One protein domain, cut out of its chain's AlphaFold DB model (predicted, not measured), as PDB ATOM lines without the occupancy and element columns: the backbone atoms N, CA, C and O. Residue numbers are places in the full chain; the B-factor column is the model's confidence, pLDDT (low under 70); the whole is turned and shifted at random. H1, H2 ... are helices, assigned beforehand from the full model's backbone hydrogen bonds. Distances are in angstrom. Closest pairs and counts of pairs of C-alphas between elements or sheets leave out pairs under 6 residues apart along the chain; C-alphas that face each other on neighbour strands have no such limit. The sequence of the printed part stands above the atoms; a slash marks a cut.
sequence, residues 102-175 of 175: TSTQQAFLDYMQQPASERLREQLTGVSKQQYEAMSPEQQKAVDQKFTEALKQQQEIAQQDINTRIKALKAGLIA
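What this domain is: This is residues 102 to 175 of the 175 residues of an uncharacterized protein of Pseudomonas sp. StFLB209 (UniProt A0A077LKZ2). One long helix, H4, makes the longest axis; the short helix H2 stands end-on to it near its first part, and its second part sticks out as a free arm from residue 155 to Leu 173. The chain folds back through the tiny helix H3 between H2 and the beginning of H4, and H1 reaches away from H4 beyond H2, with residues 102 to 110 sticking out. The printed part has 74 residues, with four named helices in the order H1, H2, H3, H4 and no named strand; the class is all helix. The whole is extended, with a radius of gyration of the C-alphas of 18.4 A, and flat, spanning 57 by 37 by 14 A.

How they stand to each other: H4, residues 137 to 173, touches H2, residues 116 to 125, with its residues 143 to 151 alone. Their closest C-alphas are those of Thr 125 and Phe 147, 5.6 A apart, and their lines are about perpendicular at 88 degrees. H3, residues 129 to 133, only just touches H4, with 3 pairs of C-alphas within 8 A; the closest are those of Tyr 132 and Gln 140, 6.0 A apart, and H4 takes part with residues 140 to 143 alone. H2 and H3 are close but not clearly touching, with the C-alphas of Glu 118 and Lys 129 closest at 6.9 A. H1, residues 103 to 113, is close to H2 but not clearly touching it: the closest C-alphas, those of Tyr 111 and Arg 119, are 7.9 A apart. H1 and H2 run opposite ways at a steep tilt of 67 degrees, only just short of about perpendicular. H1 is apart from H3 and from H4. In H1, H2, H3 and H4 every pair of O i and N i+4 is within hydrogen-bond range.

Where its parts are: H4 measures 53.7 A from C-alpha 137 at (26.456, 14.192, 46.117) to C-alpha 173 at (-27.059, 10.869, 42.996). H1, residues 103 to 113, begins with C-alpha 103 at (15.494, -7.372, 66.905) and is 15.3 A long. H2, residues 116 to 125, is 13.9 A long, and H3, residues 129 to 133, is 6.2 A long.

The domain as a whole: The two C-alphas farthest apart are those of Ser 136 and Ala 175, 58.3 A. Without the stretches that stand free, residues 102 to 110 and 155 to 175, the body has 44 residues and spans 29 by 26 by 12 A. The printed part has no cut, and the links H1 to H2, H2 to H3 and H3 to H4 are tight. The mean pLDDT of the printed part is 79.9, and residues 172 to 175 of this model are under 70.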
ATOM      1  N   THR A 102      12.699  -8.023  70.829       77.75
ATOM      2  CA  THR A 102      13.150  -8.763  69.645       77.75
ATOM      3  C   THR A 102      13.798  -7.784  68.657       77.75
ATOM      4  O   THR A 102      13.382  -6.627  68.571       77.75
ATOM      5  N   SER A 103      14.803  -8.225  67.893       76.81
ATOM      6  CA  SER A 103      15.494  -7.372  66.905       76.81
ATOM      7  C   SER A 103      14.509  -6.639  65.975       76.81
ATOM      8  O   SER A 103      14.693  -5.465  65.664       76.81
ATOM      9  N   THR A 104      13.386  -7.279  65.637       74.94
ATOM     10  CA  THR A 104      12.290  -6.685  64.860       74.94
ATOM     11  C   THR A 104      11.545  -5.571  65.604       74.94
ATOM     12  O   THR A 104      11.185  -4.565  64.999       74.94
ATOM     13  N   GLN A 105      11.318  -5.711  66.913       81.12
ATOM     14  CA  GLN A 105      10.699  -4.660  67.729       81.12
ATOM     15  C   GLN A 105      11.630  -3.456  67.899       81.12
ATOM     16  O   GLN A 105      11.156  -2.323  67.865       81.12
ATOM     17  N   GLN A 106      12.942  -3.679  68.026       82.44
ATOM     18  CA  GLN A 106      13.921  -2.589  68.035       82.44
ATOM     19  C   GLN A 106      13.973  -1.871  66.686       82.44
ATOM     20  O   GLN A 106      13.914  -0.648  66.666       82.44
ATOM     21  N   ALA A 107      13.984  -2.605  65.569       78.31
ATOM     22  CA  ALA A 107      13.928  -2.013  64.232       78.31
ATOM     23  C   ALA A 107      12.640  -1.202  64.013       78.31
ATOM     24  O   ALA A 107      12.674  -0.130  63.421       78.31
ATOM     25  N   PHE A 108      11.506  -1.673  64.539       81.00
ATOM     26  CA  PHE A 108      10.255  -0.920  64.494       81.00
ATOM     27  C   PHE A 108      10.297   0.350  65.356       81.00
ATOM     28  O   PHE A 108       9.799   1.393  64.937       81.00
ATOM     29  N   LEU A 109      10.886   0.290  66.552       83.31
ATOM     30  CA  LEU A 109      11.034   1.460  67.419       83.31
ATOM     31  C   LEU A 109      12.017   2.477  66.842       83.31
ATOM     32  O   LEU A 109      11.741   3.671  66.906       83.31
ATOM     33  N   ASP A 110      13.134   2.027  66.276       82.94
ATOM     34  CA  ASP A 110      14.082   2.872  65.548       82.94
ATOM     35  C   ASP A 110      13.384   3.543  64.365       82.94
ATOM     36  O   ASP A 110      13.373   4.770  64.258       82.94
ATOM     37  N   TYR A 111      12.646   2.751  63.582       75.00
ATOM     38  CA  TYR A 111      11.800   3.258  62.514       75.00
ATOM     39  C   TYR A 111      10.834   4.325  63.046       75.00
ATOM     40  O   TYR A 111      10.751   5.387  62.447       75.00
ATOM     41  N   MET A 112      10.133   4.110  64.169       79.38
ATOM     42  CA  MET A 112       9.193   5.078  64.782       79.38
ATOM     43  C   MET A 112       9.831   6.346  65.337       79.38
ATOM     44  O   MET A 112       9.156   7.374  65.387       79.38
ATOM     45  N   GLN A 113      11.100   6.289  65.716       81.12
ATOM     46  CA  GLN A 113      11.851   7.442  66.199       81.12
ATOM     47  C   GLN A 113      12.441   8.281  65.056       81.12
ATOM     48  O   GLN A 113      12.808   9.436  65.280       81.12
ATOM     49  N   GLN A 114      12.499   7.751  63.829       74.50
ATOM     50  CA  GLN A 114      12.960   8.515  62.673       74.50
ATOM     51  C   GLN A 114      12.000   9.663  62.315       74.50
ATOM     52  O   GLN A 114      10.772   9.508  62.371       74.50
ATOM     53  N   PRO A 115      12.537  10.825  61.896       78.88
ATOM     54  CA  PRO A 115      11.721  11.958  61.486       78.88
ATOM     55  C   PRO A 115      10.854  11.605  60.271       78.88
ATOM     56  O   PRO A 115      11.276  10.905  59.350       78.88
ATOM     57  N   ALA A 116       9.626  12.128  60.251       72.56
ATOM     58  CA  ALA A 116       8.630  11.808  59.227       72.56
ATOM     59  C   ALA A 116       9.099  12.120  57.793       72.56
ATOM     60  O   ALA A 116       8.732  11.411  56.862       72.56
ATOM     61  N   SER A 117       9.931  13.147  57.612       70.50
ATOM     62  CA  SER A 117      10.535  13.487  56.319       70.50
ATOM     63  C   SER A 117      11.461  12.391  55.786       70.50
ATOM     64  O   SER A 117      11.472  12.128  54.588       70.50
ATOM     65  N   GLU A 118      12.209  11.730  56.666       75.56
ATOM     66  CA  GLU A 118      13.166  10.682  56.300       75.56
ATOM     67  C   GLU A 118      12.433   9.389  55.931       75.56
ATOM     68  O   GLU A 118      12.720   8.781  54.902       75.56
ATOM     69  N   ARG A 119      11.370   9.071  56.680       77.75
ATOM     70  CA  ARG A 119      10.434   7.981  56.365       77.75
ATOM     71  C   ARG A 119       9.709   8.194  55.048       77.75
ATOM     72  O   ARG A 119       9.592   7.268  54.257       77.75
ATOM     73  N   LEU A 120       9.231   9.414  54.799       77.62
ATOM     74  CA  LEU A 120       8.592   9.751  53.531       77.62
ATOM     75  C   LEU A 120       9.570   9.597  52.375       77.62
ATOM     76  O   LEU A 120       9.169   9.124  51.315       77.62
ATOM     77  N   ARG A 121      10.841   9.967  52.567       78.94
ATOM     78  CA  ARG A 121      11.845   9.778  51.525       78.94
ATOM     79  C   ARG A 121      12.093   8.303  51.260       78.94
ATOM     80  O   ARG A 121      11.996   7.908  50.109       78.94
ATOM     81  N   GLU A 122      12.305   7.496  52.294       82.62
ATOM     82  CA  GLU A 122      12.460   6.047  52.141       82.62
ATOM     83  C   GLU A 122      11.228   5.400  51.490       82.62
ATOM     84  O   GLU A 122      11.362   4.599  50.573       82.62
ATOM     85  N   GLN A 123      10.018   5.805  51.877       80.12
ATOM     86  CA  GLN A 123       8.776   5.273  51.319       80.12
ATOM     87  C   GLN A 123       8.556   5.672  49.849       80.12
ATOM     88  O   GLN A 123       8.005   4.886  49.080       80.12
ATOM     89  N   LEU A 124       8.948   6.888  49.456       77.81
ATOM     90  CA  LEU A 124       8.725   7.412  48.102       77.81
ATOM     91  C   LEU A 124       9.869   7.103  47.131       77.81
ATOM     92  O   LEU A 124       9.624   6.992  45.933       77.81
ATOM     93  N   THR A 125      11.105   6.974  47.614       79.62
ATOM     94  CA  THR A 125      12.281   6.715  46.765       79.62
ATOM     95  C   THR A 125      12.865   5.321  46.936       79.62
ATOM     96  O   THR A 125      13.637   4.890  46.083       79.62
ATOM     97  N   GLY A 126      12.523   4.610  48.012       77.69
ATOM     98  CA  GLY A 126      13.110   3.315  48.356       77.69
ATOM     99  C   GLY A 126      14.542   3.402  48.890       77.69
ATOM    100  O   GLY A 126      15.179   2.367  49.068       77.69
ATOM    101  N   VAL A 127      15.075   4.609  49.120       80.25
ATOM    102  CA  VAL A 127      16.455   4.820  49.580       80.25
ATOM    103  C   VAL A 127      16.457   5.189  51.058       80.25
ATOM    104  O   VAL A 127      15.986   6.265  51.436       80.25
ATOM    105  N   SER A 128      17.029   4.313  51.886       78.38
ATOM    106  CA  SER A 128      17.190   4.554  53.322       78.38
ATOM    107  C   SER A 128      18.218   5.654  53.600       78.38
ATOM    108  O   SER A 128      19.080   5.970  52.770       78.38
ATOM    109  N   LYS A 129      18.162   6.234  54.803       73.88
ATOM    110  CA  LYS A 129      19.098   7.278  55.251       73.88
ATOM    111  C   LYS A 129      20.565   6.883  55.071       73.88
ATOM    112  O   LYS A 129      21.328   7.610  54.442       73.88
ATOM    113  N   GLN A 130      20.923   5.700  55.565       77.56
ATOM    114  CA  GLN A 130      22.284   5.162  55.497       77.56
ATOM    115  C   GLN A 130      22.766   5.034  54.050       77.56
ATOM    116  O   GLN A 130      23.919   5.321  53.743       77.56
ATOM    117  N   GLN A 131      21.869   4.638  53.145       76.31
ATOM    118  CA  GLN A 131      22.205   4.481  51.740       76.31
ATOM    119  C   GLN A 131      22.336   5.829  51.028       76.31
ATOM    120  O   GLN A 131      23.213   5.984  50.188       76.31
ATOM    121  N   TYR A 132      21.533   6.822  51.395       72.88
ATOM    122  CA  TYR A 132      21.665   8.181  50.879       72.88
ATOM    123  C   TYR A 132      22.948   8.879  51.349       72.88
ATOM    124  O   TYR A 132      23.618   9.538  50.557       72.88
ATOM    125  N   GLU A 133      23.324   8.727  52.619       79.06
ATOM    126  CA  GLU A 133      24.567   9.302  53.151       79.06
ATOM    127  C   GLU A 133      25.813   8.619  52.566       79.06
ATOM    128  O   GLU A 133      26.842   9.266  52.391       79.06
ATOM    129  N   ALA A 134      25.704   7.341  52.190       82.81
ATOM    130  CA  ALA A 134      26.750   6.606  51.481       82.81
ATOM    131  C   ALA A 134      26.832   6.927  49.971       82.81
ATOM    132  O   ALA A 134      27.792   6.524  49.311       82.81
ATOM    133  N   MET A 135      25.844   7.630  49.402       78.31
ATOM    134  CA  MET A 135      25.833   8.018  47.990       78.31
ATOM    135  C   MET A 135      26.685   9.262  47.726       78.31
ATOM    136  O   MET A 135      26.810  10.160  48.558       78.31
ATOM    137  N   SER A 136      27.230   9.357  46.511       85.31
ATOM    138  CA  SER A 136      27.889  10.583  46.041       85.31
ATOM    139  C   SER A 136      26.895  11.757  45.963       85.31
ATOM    140  O   SER A 136      25.710  11.532  45.704       85.31
ATOM    141  N   PRO A 137      27.342  13.019  46.106       79.06
ATOM    142  CA  PRO A 137      26.456  14.192  46.117       79.06
ATOM    143  C   PRO A 137      25.603  14.341  44.843       79.06
ATOM    144  O   PRO A 137      24.494  14.870  44.887       79.06
ATOM    145  N   GLU A 138      26.072  13.826  43.703       80.81
ATOM    146  CA  GLU A 138      25.278  13.771  42.468       80.81
ATOM    147  C   GLU A 138      24.102  12.786  42.558       80.81
ATOM    148  O   GLU A 138      22.999  13.079  42.095       80.81
ATOM    149  N   GLN A 139      24.311  11.635  43.199       81.62
ATOM    150  CA  GLN A 139      23.281  10.617  43.403       81.62
ATOM    151  C   GLN A 139      22.268  11.055  44.465       81.62
ATOM    152  O   GLN A 139      21.070  10.853  44.282       81.62
ATOM    153  N   GLN A 140      22.717  11.743  45.517       80.94
ATOM    154  CA  GLN A 140      21.835  12.361  46.512       80.94
ATOM    155  C   GLN A 140      20.829  13.317  45.857       80.94
ATOM    156  O   GLN A 140      19.622  13.204  46.064       80.94
ATOM    157  N   LYS A 141      21.309  14.178  44.953       83.38
ATOM    158  CA  LYS A 141      20.451  15.099  44.201       83.38
ATOM    159  C   LYS A 141      19.435  14.372  43.313       83.38
ATOM    160  O   LYS A 141      18.301  14.830  43.184       83.38
ATOM    161  N   ALA A 142      19.816  13.246  42.711       84.31
ATOM    162  CA  ALA A 142      18.896  12.419  41.931       84.31
ATOM    163  C   ALA A 142      17.806  11.785  42.813       84.31
ATOM    164  O   ALA A 142      16.641  11.754  42.419       84.31
ATOM    165  N   VAL A 143      18.156  11.342  44.026       82.56
ATOM    166  CA  VAL A 143      17.191  10.835  45.013       82.56
ATOM    167  C   VAL A 143      16.240  11.944  45.471       82.56
ATOM    168  O   VAL A 143      15.037  11.706  45.519       82.56
ATOM    169  N   ASP A 144      16.721  13.163  45.724       82.56
ATOM    170  CA  ASP A 144      15.859  14.307  46.069       82.56
ATOM    171  C   ASP A 144      14.926  14.713  44.919       82.56
ATOM    172  O   ASP A 144      13.751  15.031  45.136       82.56
ATOM    173  N   GLN A 145      15.411  14.668  43.675       86.06
ATOM    174  CA  GLN A 145      14.568  14.879  42.498       86.06
ATOM    175  C   GLN A 145      13.483  13.807  42.401       86.06
ATOM    176  O   GLN A 145      12.315  14.145  42.214       86.06
ATOM    177  N   LYS A 146      13.842  12.532  42.594       84.38
ATOM    178  CA  LYS A 146      12.888  11.416  42.595       84.38
ATOM    179  C   LYS A 146      11.884  11.512  43.735       84.38
ATOM    180  O   LYS A 146      10.707  11.263  43.510       84.38
ATOM    181  N   PHE A 147      12.313  11.936  44.918       85.81
ATOM    182  CA  PHE A 147      11.428  12.202  46.048       85.81
ATOM    183  C   PHE A 147      10.395  13.275  45.706       85.81
ATOM    184  O   PHE A 147       9.197  13.080  45.894       85.81
ATOM    185  N   THR A 148      10.859  14.392  45.148       84.88
ATOM    186  CA  THR A 148      10.003  15.518  44.762       84.88
ATOM    187  C   THR A 148       9.016  15.121  43.662       84.88
ATOM    188  O   THR A 148       7.837  15.474  43.717       84.88
ATOM    189  N   GLU A 149       9.481  14.363  42.668       89.31
ATOM    190  CA  GLU A 149       8.666  13.848  41.568       89.31
ATOM    191  C   GLU A 149       7.601  12.863  42.070       89.31
ATOM    192  O   GLU A 149       6.420  13.031  41.762       89.31
ATOM    193  N   ALA A 150       7.989  11.897  42.908       84.75
ATOM    194  CA  ALA A 150       7.085  10.912  43.493       84.75
ATOM    195  C   ALA A 150       6.027  11.566  44.396       84.75
ATOM    196  O   ALA A 150       4.852  11.204  44.338       84.75
ATOM    197  N   LEU A 151       6.408  12.582  45.178       85.31
ATOM    198  CA  LEU A 151       5.480  13.336  46.021       85.31
ATOM    199  C   LEU A 151       4.445  14.091  45.175       85.31
ATOM    200  O   LEU A 151       3.247  14.051  45.465       85.31
ATOM    201  N   LYS A 152       4.884  14.730  44.084       89.88
ATOM    202  CA  LYS A 152       3.985  15.402  43.137       89.88
ATOM    203  C   LYS A 152       3.044  14.410  42.449       89.88
ATOM    204  O   LYS A 152       1.848  14.676  42.350       89.88
ATOM    205  N   GLN A 153       3.557  13.259  42.019       87.69
ATOM    206  CA  GLN A 153       2.757  12.205  41.402       87.69
ATOM    207  C   GLN A 153       1.703  11.657  42.374       87.69
ATOM    208  O   GLN A 153       0.542  11.500  42.001       87.69
ATOM    209  N   GLN A 154       2.070  11.424  43.637       83.38
ATOM    210  CA  GLN A 154       1.130  10.966  44.658       83.38
ATOM    211  C   GLN A 154       0.015  11.989  44.911       83.38
ATOM    212  O   GLN A 154      -1.150  11.612  45.053       83.38
ATOM    213  N   GLN A 155       0.344  13.283  44.912       84.25
ATOM    214  CA  GLN A 155      -0.647  14.351  45.032       84.25
ATOM    215  C   GLN A 155      -1.607  14.390  43.830       84.25
ATOM    216  O   GLN A 155      -2.806  14.612  44.012       84.25
ATOM    217  N   GLU A 156      -1.104  14.161  42.617       88.12
ATOM    218  CA  GLU A 156      -1.926  14.112  41.406       88.12
ATOM    219  C   GLU A 156      -2.878  12.909  41.419       88.12
ATOM    220  O   GLU A 156      -4.074  13.076  41.185       88.12
ATOM    221  N   ILE A 157      -2.382  11.722  41.785       85.81
ATOM    222  CA  ILE A 157      -3.202  10.512  41.940       85.81
ATOM    223  C   ILE A 157      -4.296  10.744  42.987       85.81
ATOM    224  O   ILE A 157      -5.458  10.426  42.740       85.81
ATOM    225  N   ALA A 158      -3.958  11.348  44.129       85.25
ATOM    226  CA  ALA A 158      -4.938  11.670  45.163       85.25
ATOM    227  C   ALA A 158      -6.012  12.650  44.656       85.25
ATOM    228  O   ALA A 158      -7.198  12.449  44.908       85.25
ATOM    229  N   GLN A 159      -5.635  13.682  43.892       84.62
ATOM    230  CA  GLN A 159      -6.604  14.601  43.281       84.62
ATOM    231  C   GLN A 159      -7.485  13.912  42.237       84.62
ATOM    232  O   GLN A 159      -8.689  14.168  42.188       84.62
ATOM    233  N   GLN A 160      -6.920  13.040  41.405       85.19
ATOM    234  CA  GLN A 160      -7.683  12.282  40.417       85.19
ATOM    235  C   GLN A 160      -8.651  11.298  41.082       85.19
ATOM    236  O   GLN A 160      -9.800  11.205  40.650       85.19
ATOM    237  N   ASP A 161      -8.238  10.618  42.153       87.69
ATOM    238  CA  ASP A 161      -9.099   9.737  42.949       87.69
ATOM    239  C   ASP A 161     -10.254  10.525  43.582       87.69
ATOM    240  O   ASP A 161     -11.414  10.142  43.432       87.69
ATOM    241  N   ILE A 162      -9.975  11.690  44.179       84.62
ATOM    242  CA  ILE A 162     -11.010  12.584  44.722       84.62
ATOM    243  C   ILE A 162     -11.985  13.016  43.621       84.62
ATOM    244  O   ILE A 162     -13.198  12.888  43.786       84.62
ATOM    245  N   ASN A 163     -11.482  13.484  42.479       88.50
ATOM    246  CA  ASN A 163     -12.323  13.907  41.360       88.50
ATOM    247  C   ASN A 163     -13.162  12.750  40.801       88.50
ATOM    248  O   ASN A 163     -14.344  12.931  40.499       88.50
ATOM    249  N   THR A 164     -12.586  11.551  40.709       88.81
ATOM    250  CA  THR A 164     -13.279  10.338  40.257       88.81
ATOM    251  C   THR A 164     -14.379   9.946  41.236       88.81
ATOM    252  O   THR A 164     -15.505   9.694  40.809       88.81
ATOM    253  N   ARG A 165     -14.116   9.983  42.547       81.25
ATOM    254  CA  ARG A 165     -15.123   9.724  43.586       81.25
ATOM    255  C   ARG A 165     -16.233  10.765  43.579       81.25
ATOM    256  O   ARG A 165     -17.396  10.391  43.658       81.25
ATOM    257  N   ILE A 166     -15.908  12.049  43.428       84.50
ATOM    258  CA  ILE A 166     -16.910  13.117  43.293       84.50
ATOM    259  C   ILE A 166     -17.770  12.879  42.049       84.50
ATOM    260  O   ILE A 166     -18.994  12.983  42.121       84.50
ATOM    261  N   LYS A 167     -17.159  12.521  40.913       86.75
ATOM    262  CA  LYS A 167     -17.884  12.213  39.676       86.75
ATOM    263  C   LYS A 167     -18.780  10.983  39.836       86.75
ATOM    264  O   LYS A 167     -19.926  11.029  39.401       86.75
ATOM    265  N   ALA A 168     -18.298   9.926  40.487       81.31
ATOM    266  CA  ALA A 168     -19.065   8.714  40.765       81.31
ATOM    267  C   ALA A 168     -20.236   8.980  41.723       81.31
ATOM    268  O   ALA A 168     -21.359   8.575  41.442       81.31
ATOM    269  N   LEU A 169     -20.011   9.733  42.805       79.31
ATOM    270  CA  LEU A 169     -21.063  10.166  43.728       79.31
ATOM    271  C   LEU A 169     -22.102  11.038  43.019       79.31
ATOM    272  O   LEU A 169     -23.297  10.840  43.204       79.31
ATOM    273  N   LYS A 170     -21.664  11.973  42.168       76.38
ATOM    274  CA  LYS A 170     -22.566  12.816  41.375       76.38
ATOM    275  C   LYS A 170     -23.383  11.996  40.374       76.38
ATOM    276  O   LYS A 170     -24.562  12.275  40.202       76.38
ATOM    277  N   ALA A 171     -22.782  10.995  39.733       75.62
ATOM    278  CA  ALA A 171     -23.481  10.098  38.816       75.62
ATOM    279  C   ALA A 171     -24.484   9.188  39.546       75.62
ATOM    280  O   ALA A 171     -25.583   8.984  39.048       75.62
ATOM    281  N   GLY A 172     -24.140   8.703  40.743       66.69
ATOM    282  CA  GLY A 172     -25.028   7.890  41.577       66.69
ATOM    283  C   GLY A 172     -26.136   8.670  42.295       66.69
ATOM    284  O   GLY A 172     -27.089   8.059  42.751       66.69
ATOM    285  N   LEU A 173     -26.030  10.001  42.399       55.97
ATOM    286  CA  LEU A 173     -27.059  10.869  42.996       55.97
ATOM    287  C   LEU A 173     -28.141  11.303  41.987       55.97
ATOM    288  O   LEU A 173     -29.176  11.826  42.391       55.97
ATOM    289  N   ILE A 174     -27.884  11.154  40.684       55.41
ATOM    290  CA  ILE A 174     -28.796  11.560  39.596       55.41
ATOM    291  C   ILE A 174     -29.552  10.347  39.004       55.41
ATOM    292  O   ILE A 174     -30.479  10.538  38.220       55.41
ATOM    293  N   ALA A 175     -29.182   9.120  39.390       47.97
ATOM    294  CA  ALA A 175     -29.904   7.882  39.075       47.97
ATOM    295  C   ALA A 175     -30.934   7.553  40.166       47.97
ATOM    296  O   ALA A 175     -32.018   7.048  39.801       47.97
TER     297      ALA A 175